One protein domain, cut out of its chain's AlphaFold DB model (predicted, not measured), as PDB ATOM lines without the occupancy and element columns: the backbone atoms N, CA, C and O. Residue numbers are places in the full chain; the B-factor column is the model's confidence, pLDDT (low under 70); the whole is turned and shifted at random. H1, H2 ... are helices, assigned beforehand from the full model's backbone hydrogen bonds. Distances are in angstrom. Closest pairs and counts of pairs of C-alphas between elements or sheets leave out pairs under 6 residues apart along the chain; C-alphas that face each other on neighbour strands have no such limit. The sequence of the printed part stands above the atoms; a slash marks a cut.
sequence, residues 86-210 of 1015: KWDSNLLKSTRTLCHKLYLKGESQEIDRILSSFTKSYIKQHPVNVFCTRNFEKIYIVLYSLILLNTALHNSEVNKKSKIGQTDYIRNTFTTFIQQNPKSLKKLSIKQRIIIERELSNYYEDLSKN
ATOM      1  N   LYS A  86      72.768  42.573  27.282       76.94
ATOM      2  CA  LYS A  86      73.282  41.280  27.757       76.94
ATOM      3  C   LYS A  86      73.928  40.554  26.584       76.94
ATOM      4  O   LYS A  86      73.225  40.092  25.686       76.94
ATOM      5  N   TRP A  87      75.253  40.475  26.579       80.62
ATOM      6  CA  TRP A  87      76.011  39.886  25.474       80.62
ATOM      7  C   TRP A  87      76.029  38.351  25.561       80.62
ATOM      8  O   TRP A  87      76.240  37.788  26.636       80.62
ATOM      9  N   ASP A  88      75.850  37.652  24.435       75.06
ATOM     10  CA  ASP A  88      76.101  36.205  24.349       75.06
ATOM     11  C   ASP A  88      77.619  35.950  24.281       75.06
ATOM     12  O   ASP A  88      78.377  36.729  23.700       75.06
ATOM     13  N   SER A  89      78.029  34.815  24.838       71.56
ATOM     14  CA  SER A  89      79.359  34.196  24.800       71.56
ATOM     15  C   SER A  89      80.017  34.103  23.413       71.56
ATOM     16  O   SER A  89      81.235  33.963  23.314       71.56
ATOM     17  N   ASN A  90      79.218  34.158  22.344       77.88
ATOM     18  CA  ASN A  90      79.672  34.171  20.960       77.88
ATOM     19  C   ASN A  90      79.682  35.615  20.426       77.88
ATOM     20  O   ASN A  90      78.634  36.255  20.278       77.88
ATOM     21  N   LEU A  91      80.877  36.103  20.087       80.94
ATOM     22  CA  LEU A  91      81.116  37.477  19.637       80.94
ATOM     23  C   LEU A  91      80.304  37.845  18.382       80.94
ATOM     24  O   LEU A  91      79.776  38.953  18.307       80.94
ATOM     25  N   LEU A  92      80.152  36.926  17.419       81.56
ATOM     26  CA  LEU A  92      79.394  37.173  16.186       81.56
ATOM     27  C   LEU A  92      77.894  37.364  16.463       81.56
ATOM     28  O   LEU A  92      77.260  38.215  15.841       81.56
ATOM     29  N   LYS A  93      77.314  36.628  17.419       81.00
ATOM     30  CA  LYS A  93      75.919  36.855  17.834       81.00
ATOM     31  C   LYS A  93      75.744  38.201  18.533       81.00
ATOM     32  O   LYS A  93      74.829  38.936  18.188       81.00
ATOM     33  N   SER A  94      76.636  38.544  19.461       81.88
ATOM     34  CA  SER A  94      76.609  39.841  20.154       81.88
ATOM     35  C   SER A  94      76.775  41.014  19.178       81.88
ATOM     36  O   SER A  94      76.050  42.000  19.276       81.88
ATOM     37  N   THR A  95      77.629  40.852  18.161       80.75
ATOM     38  CA  THR A  95      77.773  41.795  17.036       80.75
ATOM     39  C   THR A  95      76.476  41.915  16.230       80.75
ATOM     40  O   THR A  95      76.038  43.024  15.939       80.75
ATOM     41  N   ARG A  96      75.798  40.797  15.917       81.06
ATOM     42  CA  ARG A  96      74.477  40.824  15.260       81.06
ATOM     43  C   ARG A  96      73.443  41.583  16.091       81.06
ATOM     44  O   ARG A  96      72.784  42.456  15.535       81.06
ATOM     45  N   THR A  97      73.333  41.312  17.393       78.56
ATOM     46  CA  THR A  97      72.402  42.021  18.292       78.56
ATOM     47  C   THR A  97      72.647  43.531  18.295       78.56
ATOM     48  O   THR A  97      71.686  44.295  18.237       78.56
ATOM     49  N   LEU A  98      73.914  43.968  18.294       79.50
ATOM     50  CA  LEU A  98      74.272  45.382  18.167       79.50
ATOM     51  C   LEU A  98      73.785  45.965  16.826       79.50
ATOM     52  O   LEU A  98      73.030  46.932  16.825       79.50
ATOM     53  N   CYS A  99      74.147  45.354  15.693       73.62
ATOM     54  CA  CYS A  99      73.819  45.864  14.351       73.62
ATOM     55  C   CYS A  99      72.320  45.823  13.988       73.62
ATOM     56  O   CYS A  99      71.904  46.517  13.062       73.62
ATOM     57  N   HIS A 100      71.507  45.031  14.702       72.69
ATOM     58  CA  HIS A 100      70.044  45.022  14.543       72.69
ATOM     59  C   HIS A 100      69.346  46.118  15.364       72.69
ATOM     60  O   HIS A 100      68.282  46.583  14.962       72.69
ATOM     61  N   LYS A 101      69.914  46.536  16.508       68.81
ATOM     62  CA  LYS A 101      69.358  47.628  17.328       68.81
ATOM     63  C   LYS A 101      69.876  49.007  16.908       68.81
ATOM     64  O   LYS A 101      69.140  49.980  17.014       68.81
ATOM     65  N   LEU A 102      71.116  49.083  16.420       69.38
ATOM     66  CA  LEU A 102      71.828  50.333  16.170       69.38
ATOM     67  C   LEU A 102      71.963  50.657  14.674       69.38
ATOM     68  O   LEU A 102      72.373  49.814  13.876       69.38
ATOM     69  N   TYR A 103      71.684  51.909  14.309       65.31
ATOM     70  CA  TYR A 103      71.786  52.404  12.937       65.31
ATOM     71  C   TYR A 103      73.228  52.826  12.586       65.31
ATOM     72  O   TYR A 103      73.661  53.943  12.846       65.31
ATOM     73  N   LEU A 104      74.017  51.910  12.020       66.62
ATOM     74  CA  LEU A 104      75.436  52.146  11.712       66.62
ATOM     75  C   LEU A 104      75.637  52.876  10.367       66.62
ATOM     76  O   LEU A 104      76.130  52.297   9.398       66.62
ATOM     77  N   LYS A 105      75.269  54.161  10.327       60.97
ATOM     78  CA  LYS A 105      75.572  55.112   9.244       60.97
ATOM     79  C   LYS A 105      76.050  56.423   9.875       60.97
ATOM     80  O   LYS A 105      75.289  57.088  10.563       60.97
ATOM     81  N   GLY A 106      77.307  56.762   9.623       61.94
ATOM     82  CA  GLY A 106      78.017  57.916  10.176       61.94
ATOM     83  C   GLY A 106      79.455  57.920   9.661       61.94
ATOM     84  O   GLY A 106      79.811  57.093   8.814       61.94
ATOM     85  N   GLU A 107      80.292  58.822  10.159       73.69
ATOM     86  CA  GLU A 107      81.715  58.844   9.819       73.69
ATOM     87  C   GLU A 107      82.461  57.625  10.389       73.69
ATOM     88  O   GLU A 107      82.094  57.050  11.417       73.69
ATOM     89  N   SER A 108      83.583  57.249   9.766       76.69
ATOM     90  CA  SER A 108      84.419  56.129  10.233       76.69
ATOM     91  C   SER A 108      84.843  56.276  11.703       76.69
ATOM     92  O   SER A 108      84.912  55.283  12.427       76.69
ATOM     93  N   GLN A 109      85.073  57.513  12.163       78.00
ATOM     94  CA  GLN A 109      85.419  57.817  13.557       78.00
ATOM     95  C   GLN A 109      84.243  57.628  14.527       78.00
ATOM     96  O   GLN A 109      84.449  57.238  15.674       78.00
ATOM     97  N   GLU A 110      83.016  57.903  14.085       79.75
ATOM     98  CA  GLU A 110      81.797  57.735  14.884       79.75
ATOM     99  C   GLU A 110      81.534  56.246  15.153       79.75
ATOM    100  O   GLU A 110      81.301  55.831  16.293       79.75
ATOM    101  N   ILE A 111      81.670  55.427  14.107       81.38
ATOM    102  CA  ILE A 111      81.513  53.970  14.169       81.38
ATOM    103  C   ILE A 111      82.596  53.335  15.061       81.38
ATOM    104  O   ILE A 111      82.276  52.495  15.904       81.38
ATOM    105  N   ASP A 112      83.858  53.758  14.937       84.25
ATOM    106  CA  ASP A 112      84.982  53.236  15.733       84.25
ATOM    107  C   ASP A 112      84.781  53.425  17.253       84.25
ATOM    108  O   ASP A 112      84.958  52.490  18.042       84.25
ATOM    109  N   ARG A 113      84.288  54.599  17.675       83.62
ATOM    110  CA  ARG A 113      83.977  54.908  19.088       83.62
ATOM    111  C   ARG A 113      82.878  54.009  19.653       83.62
ATOM    112  O   ARG A 113      82.953  53.580  20.807       83.62
ATOM    113  N   ILE A 114      81.863  53.707  18.845       83.69
ATOM    114  CA  ILE A 114      80.753  52.821  19.212       83.69
ATOM    115  C   ILE A 114      81.231  51.373  19.346       83.69
ATOM    116  O   ILE A 114      80.980  50.744  20.377       83.69
ATOM    117  N   LEU A 115      81.955  50.858  18.348       85.81
ATOM    118  CA  LEU A 115      82.526  49.508  18.384       85.81
ATOM    119  C   LEU A 115      83.515  49.359  19.555       85.81
ATOM    120  O   LEU A 115      83.533  48.324  20.220       85.81
ATOM    121  N   SER A 116      84.257  50.419  19.885       85.31
ATOM    122  CA  SER A 116      85.125  50.484  21.062       85.31
ATOM    123  C   SER A 116      84.348  50.376  22.383       85.31
ATOM    124  O   SER A 116      84.679  49.540  23.228       85.31
ATOM    125  N   SER A 117      83.283  51.158  22.589       82.56
ATOM    126  CA  SER A 117      82.457  51.036  23.805       82.56
ATOM    127  C   SER A 117      81.758  49.668  23.909       82.56
ATOM    128  O   SER A 117      81.702  49.099  25.001       82.56
ATOM    129  N   PHE A 118      81.322  49.084  22.788       85.88
ATOM    130  CA  PHE A 118      80.831  47.701  22.735       85.88
ATOM    131  C   PHE A 118      81.900  46.691  23.186       85.88
ATOM    132  O   PHE A 118      81.651  45.889  24.090       85.88
ATOM    133  N   THR A 119      83.115  46.742  22.624       84.88
ATOM    134  CA  THR A 119      84.195  45.799  22.963       84.88
ATOM    135  C   THR A 119      84.606  45.897  24.437       84.88
ATOM    136  O   THR A 119      84.873  44.865  25.059       84.88
ATOM    137  N   LYS A 120      84.587  47.098  25.038       83.00
ATOM    138  CA  LYS A 120      84.769  47.279  26.493       83.00
ATOM    139  C   LYS A 120      83.702  46.522  27.299       83.00
ATOM    140  O   LYS A 120      84.058  45.747  28.190       83.00
ATOM    141  N   SER A 121      82.416  46.709  26.986       81.12
ATOM    142  CA  SER A 121      81.310  46.072  27.722       81.12
ATOM    143  C   SER A 121      81.279  44.547  27.530       81.12
ATOM    144  O   SER A 121      81.122  43.794  28.494       81.12
ATOM    145  N   TYR A 122      81.568  44.055  26.321       80.00
ATOM    146  CA  TYR A 122      81.707  42.621  26.041       80.00
ATOM    147  C   TYR A 122      82.776  41.948  26.928       80.00
ATOM    148  O   TYR A 122      82.535  40.887  27.506       80.00
ATOM    149  N   ILE A 123      83.942  42.584  27.103       81.38
ATOM    150  CA  ILE A 123      85.025  42.088  27.978       81.38
ATOM    151  C   ILE A 123      84.645  42.171  29.464       81.38
ATOM    152  O   ILE A 123      85.036  41.304  30.247       81.38
ATOM    153  N   LYS A 124      83.874  43.193  29.854       77.81
ATOM    154  CA  LYS A 124      83.364  43.383  31.220       77.81
ATOM    155  C   LYS A 124      82.390  42.273  31.630       77.81
ATOM    156  O   LYS A 124      82.443  41.824  32.772       77.81
ATOM    157  N   GLN A 125      81.547  41.808  30.704       75.19
ATOM    158  CA  GLN A 125      80.581  40.729  30.943       75.19
ATOM    159  C   GLN A 125      81.193  39.324  30.796       75.19
ATOM    160  O   GLN A 125      80.852  38.433  31.572       75.19
ATOM    161  N   HIS A 126      82.135  39.126  29.861       70.38
ATOM    162  CA  HIS A 126      82.782  37.829  29.597       70.38
ATOM    163  C   HIS A 126      84.294  37.849  29.902       70.38
ATOM    164  O   HIS A 126      85.121  37.855  28.986       70.38
ATOM    165  N   PRO A 127      84.715  37.796  31.182       60.56
ATOM    166  CA  PRO A 127      86.137  37.777  31.543       60.56
ATOM    167  C   PRO A 127      86.869  36.484  31.128       60.56
ATOM    168  O   PRO A 127      88.099  36.468  31.089       60.56
ATOM    169  N   VAL A 128      86.140  35.409  30.793       55.44
ATOM    170  CA  VAL A 128      86.682  34.121  30.314       55.44
ATOM    171  C   VAL A 128      86.190  33.849  28.887       55.44
ATOM    172  O   VAL A 128      85.388  32.959  28.628       55.44
ATOM    173  N   ASN A 129      86.665  34.668  27.951       62.31
ATOM    174  CA  ASN A 129      86.358  34.557  26.524       62.31
ATOM    175  C   ASN A 129      87.090  33.388  25.830       62.31
ATOM    176  O   ASN A 129      88.169  32.979  26.264       62.31
ATOM    177  N   VAL A 130      86.570  32.929  24.680       60.41
ATOM    178  CA  VAL A 130      87.173  31.868  23.830       60.41
ATOM    179  C   VAL A 130      88.623  32.187  23.425       60.41
ATOM    180  O   VAL A 130      89.464  31.298  23.324       60.41
ATOM    181  N   PHE A 131      88.946  33.473  23.271       60.00
ATOM    182  CA  PHE A 131      90.290  33.979  22.963       60.00
ATOM    183  C   PHE A 131      91.255  34.003  24.170       60.00
ATOM    184  O   PHE A 131      92.395  34.452  24.034       60.00
ATOM    185  N   CYS A 132      90.801  33.575  25.358       55.34
ATOM    186  CA  CYS A 132      91.533  33.530  26.635       55.34
ATOM    187  C   CYS A 132      92.329  34.808  26.978       55.34
ATOM    188  O   CYS A 132      93.373  34.737  27.623       55.34
ATOM    189  N   THR A 133      91.865  35.974  26.520       59.94
ATOM    190  CA  THR A 133      92.610  37.238  26.565       59.94
ATOM    191  C   THR A 133      91.706  38.373  27.047       59.94
ATOM    192  O   THR A 133      90.581  38.498  26.572       59.94
ATOM    193  N   ARG A 134      92.213  39.212  27.962       59.12
ATOM    194  CA  ARG A 134      91.527  40.412  28.489       59.12
ATOM    195  C   ARG A 134      91.863  41.698  27.710       59.12
ATOM    196  O   ARG A 134      91.259  42.735  27.955       59.12
ATOM    197  N   ASN A 135      92.822  41.643  26.782       69.81
ATOM    198  CA  ASN A 135      93.231  42.778  25.953       69.81
ATOM    199  C   ASN A 135      92.091  43.211  25.018       69.81
ATOM    200  O   ASN A 135      91.679  42.448  24.143       69.81
ATOM    201  N   PHE A 136      91.671  44.464  25.178       77.81
ATOM    202  CA  PHE A 136      90.695  45.168  24.349       77.81
ATOM    203  C   PHE A 136      90.972  45.025  22.840       77.81
ATOM    204  O   PHE A 136      90.145  44.498  22.097       77.81
ATOM    205  N   GLU A 137      92.182  45.399  22.422       78.38
ATOM    206  CA  GLU A 137      92.612  45.516  21.020       78.38
ATOM    207  C   GLU A 137      92.421  44.216  20.224       78.38
ATOM    208  O   GLU A 137      92.020  44.236  19.063       78.38
ATOM    209  N   LYS A 138      92.637  43.054  20.854       77.12
ATOM    210  CA  LYS A 138      92.534  41.762  20.163       77.12
ATOM    211  C   LYS A 138      91.105  41.370  19.821       77.12
ATOM    212  O   LYS A 138      90.873  40.778  18.772       77.12
ATOM    213  N   ILE A 139      90.160  41.664  20.711       80.00
ATOM    214  CA  ILE A 139      88.736  41.428  20.443       80.00
ATOM    215  C   ILE A 139      88.224  42.504  19.478       80.00
ATOM    216  O   ILE A 139      87.400  42.191  18.623       80.00
ATOM    217  N   TYR A 140      88.792  43.714  19.530       84.31
ATOM    218  CA  TYR A 140      88.535  44.770  18.553       84.31
ATOM    219  C   TYR A 140      88.954  44.378  17.124       84.31
ATOM    220  O   TYR A 140      88.136  44.486  16.213       84.31
ATOM    221  N   ILE A 141      90.156  43.808  16.921       84.44
ATOM    222  CA  ILE A 141      90.568  43.252  15.614       84.44
ATOM    223  C   ILE A 141      89.540  42.241  15.106       84.44
ATOM    224  O   ILE A 141      89.137  42.324  13.952       84.44
ATOM    225  N   VAL A 142      89.140  41.270  15.939       83.94
ATOM    226  CA  VAL A 142      88.229  40.199  15.498       83.94
ATOM    227  C   VAL A 142      86.842  40.762  15.166       83.94
ATOM    228  O   VAL A 142      86.231  40.351  14.186       83.94
ATOM    229  N   LEU A 143      86.347  41.733  15.936       86.25
ATOM    230  CA  LEU A 143      85.107  42.449  15.632       86.25
ATOM    231  C   LEU A 143      85.193  43.179  14.281       86.25
ATOM    232  O   LEU A 143      84.344  42.982  13.412       86.25
ATOM    233  N   TYR A 144      86.245  43.973  14.079       85.44
ATOM    234  CA  TYR A 144      86.454  44.732  12.848       85.44
ATOM    235  C   TYR A 144      86.654  43.810  11.633       85.44
ATOM    236  O   TYR A 144      86.091  44.051  10.563       85.44
ATOM    237  N   SER A 145      87.358  42.684  11.803       86.62
ATOM    238  CA  SER A 145      87.534  41.679  10.751       86.62
ATOM    239  C   SER A 145      86.226  40.983  10.370       86.62
ATOM    240  O   SER A 145      86.068  40.628   9.206       86.62
ATOM    241  N   LEU A 146      85.277  40.808  11.300       85.00
ATOM    242  CA  LEU A 146      83.942  40.275  10.997       85.00
ATOM    243  C   LEU A 146      83.092  41.267  10.191       85.00
ATOM    244  O   LEU A 146      82.402  40.855   9.262       85.00
ATOM    245  N   ILE A 147      83.178  42.565  10.495       83.50
ATOM    246  CA  ILE A 147      82.476  43.619   9.745       83.50
ATOM    247  C   ILE A 147      83.042  43.718   8.318       83.50
ATOM    248  O   ILE A 147      82.285  43.643   7.348       83.50
ATOM    249  N   LEU A 148      84.372  43.766   8.172       83.31
ATOM    250  CA  LEU A 148      85.047  43.712   6.869       83.31
ATOM    251  C   LEU A 148      84.712  42.431   6.089       83.31
ATOM    252  O   LEU A 148      84.477  42.488   4.880       83.31
ATOM    253  N   LEU A 149      84.662  41.277   6.766       83.12
ATOM    254  CA  LEU A 149      84.302  40.002   6.147       83.12
ATOM    255  C   LEU A 149      82.858  40.011   5.630       83.12
ATOM    256  O   LEU A 149      82.623  39.498   4.539       83.12
ATOM    257  N   ASN A 150      81.907  40.615   6.352       81.94
ATOM    258  CA  ASN A 150      80.527  40.728   5.878       81.94
ATOM    259  C   ASN A 150      80.464  41.479   4.542       81.94
ATOM    260  O   ASN A 150      79.936  40.958   3.557       81.94
ATOM    261  N   THR A 151      81.093  42.656   4.485       80.25
ATOM    262  CA  THR A 151      81.190  43.471   3.267       80.25
ATOM    263  C   THR A 151      81.878  42.705   2.132       80.25
ATOM    264  O   THR A 151      81.387  42.711   1.006       80.25
ATOM    265  N   ALA A 152      82.965  41.979   2.412       76.12
ATOM    266  CA  ALA A 152      83.694  41.193   1.411       76.12
ATOM    267  C   ALA A 152      82.955  39.927   0.924       76.12
ATOM    268  O   ALA A 152      83.272  39.407  -0.152       76.12
ATOM    269  N   LEU A 153      81.995  39.405   1.697       75.25
ATOM    270  CA  LEU A 153      81.190  38.241   1.323       75.25
ATOM    271  C   LEU A 153      79.896  38.618   0.598       75.25
ATOM    272  O   LEU A 153      79.541  37.908  -0.347       75.25
ATOM    273  N   HIS A 154      79.209  39.691   0.997       72.56
ATOM    274  CA  HIS A 154      77.840  39.975   0.539       72.56
ATOM    275  C   HIS A 154      77.689  41.223  -0.339       72.56
ATOM    276  O   HIS A 154      76.739  41.272  -1.121       72.56
ATOM    277  N   ASN A 155      78.638  42.172  -0.340       72.62
ATOM    278  CA  ASN A 155      78.566  43.308  -1.269       72.62
ATOM    279  C   ASN A 155      78.614  42.818  -2.732       72.62
ATOM    280  O   ASN A 155      79.597  42.231  -3.190       72.62
ATOM    281  N   SER A 156      77.543  43.092  -3.479       58.09
ATOM    282  CA  SER A 156      77.367  42.650  -4.865       58.09
ATOM    283  C   SER A 156      78.367  43.254  -5.864       58.09
ATOM    284  O   SER A 156      78.612  42.648  -6.910       58.09
ATOM    285  N   GLU A 157      78.980  44.394  -5.529       59.72
ATOM    286  CA  GLU A 157      79.996  45.074  -6.340       59.72
ATOM    287  C   GLU A 157      81.384  44.426  -6.211       59.72
ATOM    288  O   GLU A 157      82.217  44.521  -7.119       59.72
ATOM    289  N   VAL A 158      81.633  43.692  -5.118       59.78
ATOM    290  CA  VAL A 158      82.875  42.937  -4.917       59.78
ATOM    291  C   VAL A 158      82.863  41.726  -5.850       59.78
ATOM    292  O   VAL A 158      82.311  40.664  -5.554       59.78
ATOM    293  N   ASN A 159      83.472  41.925  -7.024       52.84
ATOM    294  CA  ASN A 159      83.601  40.976  -8.130       52.84
ATOM    295  C   ASN A 159      83.587  39.502  -7.687       52.84
ATOM    296  O   ASN A 159      84.502  39.042  -7.005       52.84
ATOM    297  N   LYS A 160      82.611  38.721  -8.178       56.19
ATOM    298  CA  LYS A 160      82.316  37.326  -7.761       56.19
ATOM    299  C   LYS A 160      83.481  36.316  -7.873       56.19
ATOM    300  O   LYS A 160      83.336  35.179  -7.437       56.19
ATOM    301  N   LYS A 161      84.622  36.709  -8.452       53.56
ATOM    302  CA  LYS A 161      85.882  35.942  -8.532       53.56
ATOM    303  C   LYS A 161      86.895  36.278  -7.422       53.56
ATOM    304  O   LYS A 161      87.964  35.679  -7.404       53.56
ATOM    305  N   SER A 162      86.586  37.232  -6.542       56.81
ATOM    306  CA  SER A 162      87.495  37.798  -5.534       56.81
ATOM    307  C   SER A 162      86.928  37.764  -4.106       56.81
ATOM    308  O   SER A 162      87.392  38.512  -3.247       56.81
ATOM    309  N   LYS A 163      85.938  36.901  -3.832       62.88
ATOM    310  CA  LYS A 163      85.479  36.653  -2.457       62.88
ATOM    311  C   LYS A 163      86.630  36.064  -1.636       62.88
ATOM    312  O   LYS A 163      87.261  35.102  -2.077       62.88
ATOM    313  N   ILE A 164      86.900  36.637  -0.464       73.50
ATOM    314  CA  ILE A 164      87.951  36.159   0.441       73.50
ATOM    315  C   ILE A 164      87.636  34.733   0.913       73.50
ATOM    316  O   ILE A 164      86.534  34.462   1.380       73.50
ATOM    317  N   GLY A 165      88.587  33.808   0.768       77.44
ATOM    318  CA  GLY A 165      88.405  32.420   1.190       77.44
ATOM    319  C   GLY A 165      88.505  32.254   2.708       77.44
ATOM    320  O   GLY A 165      89.277  32.954   3.363       77.44
ATOM    321  N   GLN A 166      87.798  31.267   3.265       78.38
ATOM    322  CA  GLN A 166      87.825  30.916   4.696       78.38
ATOM    323  C   GLN A 166      89.256  30.780   5.244       78.38
ATOM    324  O   GLN A 166      89.597  31.352   6.276       78.38
ATOM    325  N   THR A 167      90.129  30.088   4.505       79.50
ATOM    326  CA  THR A 167      91.545  29.896   4.854       79.50
ATOM    327  C   THR A 167      92.364  31.183   4.853       79.50
ATOM    328  O   THR A 167      93.384  31.249   5.534       79.50
ATOM    329  N   ASP A 168      91.951  32.188   4.084       80.88
ATOM    330  CA  ASP A 168      92.657  33.461   3.958       80.88
ATOM    331  C   ASP A 168      92.157  34.463   5.003       80.88
ATOM    332  O   ASP A 168      92.973  35.117   5.646       80.88
ATOM    333  N   TYR A 169      90.847  34.482   5.277       84.75
ATOM    334  CA  TYR A 169      90.273  35.196   6.419       84.75
ATOM    335  C   TYR A 169      90.877  34.730   7.753       84.75
ATOM    336  O   TYR A 169      91.359  35.562   8.526       84.75
ATOM    337  N   ILE A 170      90.904  33.412   8.007       83.88
ATOM    338  CA  ILE A 170      91.480  32.851   9.242       83.88
ATOM    339  C   ILE A 170      92.961  33.220   9.340       83.88
ATOM    340  O   ILE A 170      93.389  33.704  10.384       83.88
ATOM    341  N   ARG A 171      93.743  33.048   8.263       79.69
ATOM    342  CA  ARG A 171      95.181  33.360   8.271       79.69
ATOM    343  C   ARG A 171      95.437  34.834   8.568       79.69
ATOM    344  O   ARG A 171      96.207  35.126   9.475       79.69
ATOM    345  N   ASN A 172      94.781  35.742   7.849       83.56
ATOM    346  CA  ASN A 172      95.003  37.179   7.997       83.56
ATOM    347  C   ASN A 172      94.633  37.643   9.416       83.56
ATOM    348  O   ASN A 172      95.464  38.236  10.099       83.56
ATOM    349  N   THR A 173      93.433  37.283   9.885       83.25
ATOM    350  CA  THR A 173      92.910  37.668  11.209       83.25
ATOM    351  C   THR A 173      93.728  37.068  12.356       83.25
ATOM    352  O   THR A 173      93.982  37.729  13.364       83.25
ATOM    353  N   PHE A 174      94.181  35.817  12.218       80.31
ATOM    354  CA  PHE A 174      95.001  35.157  13.234       80.31
ATOM    355  C   PHE A 174      96.437  35.704  13.268       80.31
ATOM    356  O   PHE A 174      97.000  35.873  14.349       80.31
ATOM    357  N   THR A 175      97.014  36.058  12.113       78.56
ATOM    358  CA  THR A 175      98.309  36.752  12.048       78.56
ATOM    359  C   THR A 175      98.240  38.118  12.732       78.56
ATOM    360  O   THR A 175      99.085  38.387  13.584       78.56
ATOM    361  N   THR A 176      97.223  38.947  12.469       78.75
ATOM    362  CA  THR A 176      97.072  40.251  13.149       78.75
ATOM    363  C   THR A 176      96.829  40.103  14.657       78.75
ATOM    364  O   THR A 176      97.421  40.839  15.445       78.75
ATOM    365  N   PHE A 177      96.044  39.104  15.079       75.12
ATOM    366  CA  PHE A 177      95.805  38.774  16.495       75.12
ATOM    367  C   PHE A 177      97.082  38.353  17.254       75.12
ATOM    368  O   PHE A 177      97.200  38.598  18.460       75.12
ATOM    369  N   ILE A 178      98.047  37.724  16.568       71.88
ATOM    370  CA  ILE A 178      99.370  37.399  17.129       71.88
ATOM    371  C   ILE A 178     100.296  38.621  17.112       71.88
ATOM    372  O   ILE A 178     100.954  38.892  18.117       71.88
ATOM    373  N   GLN A 179     100.349  39.355  15.997       69.44
ATOM    374  CA  GLN A 179     101.337  40.412  15.759       69.44
ATOM    375  C   GLN A 179     101.251  41.562  16.774       69.44
ATOM    376  O   GLN A 179     102.284  42.092  17.171       69.44
ATOM    377  N   GLN A 180     100.054  41.892  17.271       63.06
ATOM    378  CA  GLN A 180      99.880  42.877  18.348       63.06
ATOM    379  C   GLN A 180     100.393  42.426  19.731       63.06
ATOM    380  O   GLN A 180     100.311  43.194  20.685       63.06
ATOM    381  N   ASN A 181     100.919  41.204  19.899       58.12
ATOM    382  CA  ASN A 181     101.415  40.739  21.198       58.12
ATOM    383  C   ASN A 181     102.853  40.186  21.173       58.12
ATOM    384  O   ASN A 181     103.062  39.019  21.533       58.12
ATOM    385  N   PRO A 182     103.868  41.017  20.844       54.06
ATOM    386  CA  PRO A 182     105.275  40.611  20.897       54.06
ATOM    387  C   PRO A 182     105.669  40.047  22.274       54.06
ATOM    388  O   PRO A 182     106.430  39.087  22.364       54.06
ATOM    389  N   LYS A 183     105.064  40.558  23.356       48.97
ATOM    390  CA  LYS A 183     105.324  40.122  24.737       48.97
ATOM    391  C   LYS A 183     104.682  38.778  25.129       48.97
ATOM    392  O   LYS A 183     104.972  38.286  26.214       48.97
ATOM    393  N   SER A 184     103.858  38.141  24.281       47.62
ATOM    394  CA  SER A 184     103.373  36.763  24.520       47.62
ATOM    395  C   SER A 184     103.694  35.761  23.407       47.62
ATOM    396  O   SER A 184     103.084  34.687  23.376       47.62
ATOM    397  N   LEU A 185     104.650  36.068  22.523       46.06
ATOM    398  CA  LEU A 185     105.056  35.172  21.430       46.06
ATOM    399  C   LEU A 185     105.414  33.753  21.920       46.06
ATOM    400  O   LEU A 185     105.111  32.773  21.245       46.06
ATOM    401  N   LYS A 186     105.981  33.626  23.131       52.16
ATOM    402  CA  LYS A 186     106.388  32.344  23.738       52.16
ATOM    403  C   LYS A 186     105.293  31.576  24.521       52.16
ATOM    404  O   LYS A 186     105.646  30.612  25.199       52.16
ATOM    405  N   LYS A 187     103.992  31.947  24.515       53.28
ATOM    406  CA  LYS A 187     103.007  31.235  25.386       53.28
ATOM    407  C   LYS A 187     101.527  31.134  24.965       53.28
ATOM    408  O   LYS A 187     100.654  31.168  25.830       53.28
ATOM    409  N   LEU A 188     101.219  30.906  23.683       56.53
ATOM    410  CA  LEU A 188      99.910  30.341  23.297       56.53
ATOM    411  C   LEU A 188     100.035  28.822  23.081       56.53
ATOM    412  O   LEU A 188     100.813  28.375  22.243       56.53
ATOM    413  N   SER A 189      99.277  28.012  23.825       58.47
ATOM    414  CA  SER A 189      99.313  26.551  23.675       58.47
ATOM    415  C   SER A 189      98.760  26.117  22.313       58.47
ATOM    416  O   SER A 189      97.770  26.677  21.840       58.47
ATOM    417  N   ILE A 190      99.307  25.042  21.727       66.31
ATOM    418  CA  ILE A 190      98.783  24.425  20.491       66.31
ATOM    419  C   ILE A 190      97.269  24.149  20.593       66.31
ATOM    420  O   ILE A 190      96.534  24.355  19.630       66.31
ATOM    421  N   LYS A 191      96.771  23.775  21.783       62.50
ATOM    422  CA  LYS A 191      95.331  23.592  22.036       62.50
ATOM    423  C   LYS A 191      94.533  24.896  21.893       62.50
ATOM    424  O   LYS A 191      93.479  24.887  21.270       62.50
ATOM    425  N   GLN A 192      95.035  26.008  22.435       66.38
ATOM    426  CA  GLN A 192      94.388  27.327  22.346       66.38
ATOM    427  C   GLN A 192      94.401  27.863  20.911       66.38
ATOM    428  O   GLN A 192      93.390  28.384  20.449       66.38
ATOM    429  N   ARG A 193      95.506  27.666  20.180       71.69
ATOM    430  CA  ARG A 193      95.595  27.985  18.749       71.69
ATOM    431  C   ARG A 193      94.499  27.279  17.943       71.69
ATOM    432  O   ARG A 193      93.749  27.947  17.241       71.69
ATOM    433  N   ILE A 194      94.356  25.962  18.109       74.31
ATOM    434  CA  ILE A 194      93.338  25.160  17.407       74.31
ATOM    435  C   ILE A 194      91.909  25.591  17.783       74.31
ATOM    436  O   ILE A 194      91.021  25.560  16.933       74.31
ATOM    437  N   ILE A 195      91.671  26.013  19.030       76.50
ATOM    438  CA  ILE A 195      90.372  26.551  19.468       76.50
ATOM    439  C   ILE A 195      90.054  27.872  18.750       76.50
ATOM    440  O   ILE A 195      88.959  28.011  18.213       76.50
ATOM    441  N   ILE A 196      91.007  28.808  18.677       78.06
ATOM    442  CA  ILE A 196      90.814  30.106  18.006       78.06
ATOM    443  C   ILE A 196      90.658  29.933  16.486       78.06
ATOM    444  O   ILE A 196      89.751  30.517  15.899       78.06
ATOM    445  N   GLU A 197      91.487  29.102  15.845       80.44
ATOM    446  CA  GLU A 197      91.376  28.805  14.408       80.44
ATOM    447  C   GLU A 197      90.026  28.140  14.070       80.44
ATOM    448  O   GLU A 197      89.404  28.492  13.067       80.44
ATOM    449  N   ARG A 198      89.516  27.246  14.937       80.69
ATOM    450  CA  ARG A 198      88.161  26.677  14.815       80.69
ATOM    451  C   ARG A 198      87.071  27.735  14.973       80.69
ATOM    452  O   ARG A 198      86.133  27.733  14.186       80.69
ATOM    453  N   GLU A 199      87.171  28.621  15.958       81.25
ATOM    454  CA  GLU A 199      86.108  29.597  16.218       81.25
ATOM    455  C   GLU A 199      86.021  30.663  15.113       81.25
ATOM    456  O   GLU A 199      84.930  30.991  14.651       81.25
ATOM    457  N   LEU A 200      87.161  31.106  14.568       83.50
ATOM    458  CA  LEU A 200      87.189  31.943  13.360       83.50
ATOM    459  C   LEU A 200      86.610  31.212  12.132       83.50
ATOM    460  O   LEU A 200      85.958  31.842  11.297       83.50
ATOM    461  N   SER A 201      86.798  29.890  12.034       82.88
ATOM    462  CA  SER A 201      86.180  29.051  10.997       82.88
ATOM    463  C   SER A 201      84.656  28.986  11.136       82.88
ATOM    464  O   SER A 201      83.957  29.132  10.131       82.88
ATOM    465  N   ASN A 202      84.151  28.829  12.367       83.38
ATOM    466  CA  ASN A 202      82.721  28.859  12.690       83.38
ATOM    467  C   ASN A 202      82.107  30.216  12.315       83.38
ATOM    468  O   ASN A 202      81.082  30.265  11.639       83.38
ATOM    469  N   TYR A 203      82.755  31.322  12.699       83.06
ATOM    470  CA  TYR A 203      82.252  32.668  12.412       83.06
ATOM    471  C   TYR A 203      82.198  32.964  10.908       83.06
ATOM    472  O   TYR A 203      81.222  33.549  10.445       83.06
ATOM    473  N   TYR A 204      83.202  32.530  10.132       84.19
ATOM    474  CA  TYR A 204      83.168  32.657   8.671       84.19
ATOM    475  C   TYR A 204      81.976  31.899   8.071       84.19
ATOM    476  O   TYR A 204      81.274  32.437   7.219       84.19
ATOM    477  N   GLU A 205      81.717  30.667   8.519       82.12
ATOM    478  CA  GLU A 205      80.587  29.874   8.028       82.12
ATOM    479  C   GLU A 205      79.227  30.474   8.391       82.12
ATOM    480  O   GLU A 205      78.339  30.558   7.540       82.12
ATOM    481  N   ASP A 206      79.045  30.892   9.641       80.81
ATOM    482  CA  ASP A 206      77.791  31.491  10.097       80.81
ATOM    483  C   ASP A 206      77.525  32.835   9.416       80.81
ATOM    484  O   ASP A 206      76.364  33.170   9.178       80.81
ATOM    485  N   LEU A 207      78.569  33.602   9.090       81.69
ATOM    486  CA  LEU A 207      78.462  34.862   8.355       81.69
ATOM    487  C   LEU A 207      78.271  34.647   6.847       81.69
ATOM    488  O   LEU A 207      77.568  35.424   6.208       81.69
ATOM    489  N   SER A 208      78.815  33.570   6.268       77.31
ATOM    490  CA  SER A 208      78.562  33.221   4.863       77.31
ATOM    491  C   SER A 208      77.145  32.691   4.621       77.31
ATOM    492  O   SER A 208      76.662  32.759   3.494       77.31
ATOM    493  N   LYS A 209      76.500  32.135   5.659       76.88
ATOM    494  CA  LYS A 209      75.119  31.621   5.623       76.88
ATOM    495  C   LYS A 209      74.090  32.719   5.911       76.88
ATOM    496  O   LYS A 209      73.114  32.824   5.180       76.88
ATOM    497  N   ASN A 210      74.333  33.536   6.942       74.19
ATOM    498  CA  ASN A 210      73.439  34.608   7.381       74.19
ATOM    499  C   ASN A 210      74.196  35.947   7.367       74.19
ATOM    500  O   ASN A 210      75.125  36.140   8.155       74.19
TER     501      ASN A 210
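Overview. This is residues 86 to 210 of the 1015 residues of the protein "SEC7 domain-containing protein" of Hyphopichia burtonii NRRL Y-1933 (UniProt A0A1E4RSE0). One helix, H3, runs through the middle of a compact body, and the other four helices pack round it. H2 and H1 cross its first part and its middle, while H4 folds back along it and H5 crosses both H4 and the later part of H3. Short loops stick out at residues 156 to 161 and 182 to 187, near opposite ends of the longest axis. The printed part has 125 residues with five named helices, in the order H1, H2, H3, H4, H5, and no named strand, and its class is all helix. It is compact, with a radius of gyration of the C-alphas of 14.8 A, and the C-alphas span 42 by 34 by 24 A.

Arrangement. H5, residues 190 to 209, is the longest helix by residues, with 20. It touches H3, residues 136 to 154, with residues 203 to 208 alone, and H3 touches it with residues 146 to 153 alone. Their closest C-alphas are those of Leu 153 and Ser 208, 6.7 A apart, and they run the same way at a steep tilt of 35.3 degrees, only just past shallow. With residues 197 to 204 alone H5 touches H4, residues 166 to 179, opposite ways at a steep tilt of 47 degrees; the closest C-alphas are those of Ile 170 and Leu 200, 6.0 A apart. H3 is the hub, touching the four other helices. H3 and H4 form a helical hairpin, opposite ways at a shallow tilt of 22 degrees, with the C-alphas of Lys 138 and Phe 177 closest at 5.8 A. H2, residues 108 to 125, touches residues 136 to 140 of H3 with its residues 115 to 123 alone, opposite ways at a steep tilt of 57 degrees; the C-alphas of Thr 119 and Tyr 140 come closest, at 6.3 A. H1, residues 91 to 101, touches H3 at residues 143 to 146 alone, the same way at a steep tilt of 68 degrees, only just short of about perpendicular; the C-alphas of Thr 95 and Leu 143 are closest, 7.5 A apart. H1 and H5 are close but not clearly touching, with the C-alphas of Leu 92 and Tyr 203 closest at 6.5 A. H1 and H2 are near each other, with their closest C-alphas 8.2 A apart. H4 is apart from H1 and from H2, and H2 is apart from H5. The helix packing is mostly crossed. In H1, H2, H3, H4 and H5 every O i to N i+4 pair is within hydrogen-bond range.

Along the chain. H5 measures 28.9 A from its first to its last C-alpha; C-alpha 190 is at (98.783, 24.425, 20.491), and C-alpha 209 is at (75.119, 31.621, 5.623). H3 measures 27.6 A and begins at C-alpha 136, at (90.695, 45.168, 24.349). H2 measures 26.1 A and H4 19.9 A. H1, 15.7 A, begins at C-alpha 91, at (81.116, 37.477, 19.637).

Size, cuts and confidence. The two C-alphas farthest apart are those of Ser 156 and Lys 186, at 42.0 A, and both residues lie in stretches that stand free. Residues 105 to 110, of which 108 to 110 belong to H2, stand free too. The printed part has no cut from residue 86 to residue 210. The link from H3 to H4 is long, with 11 residues, and the other three links are short. The mean pLDDT of the printed part is 73.8, and 37 residues are under 70: residues 101 to 106, 127 to 135, 156 to 163 and 179 to 192.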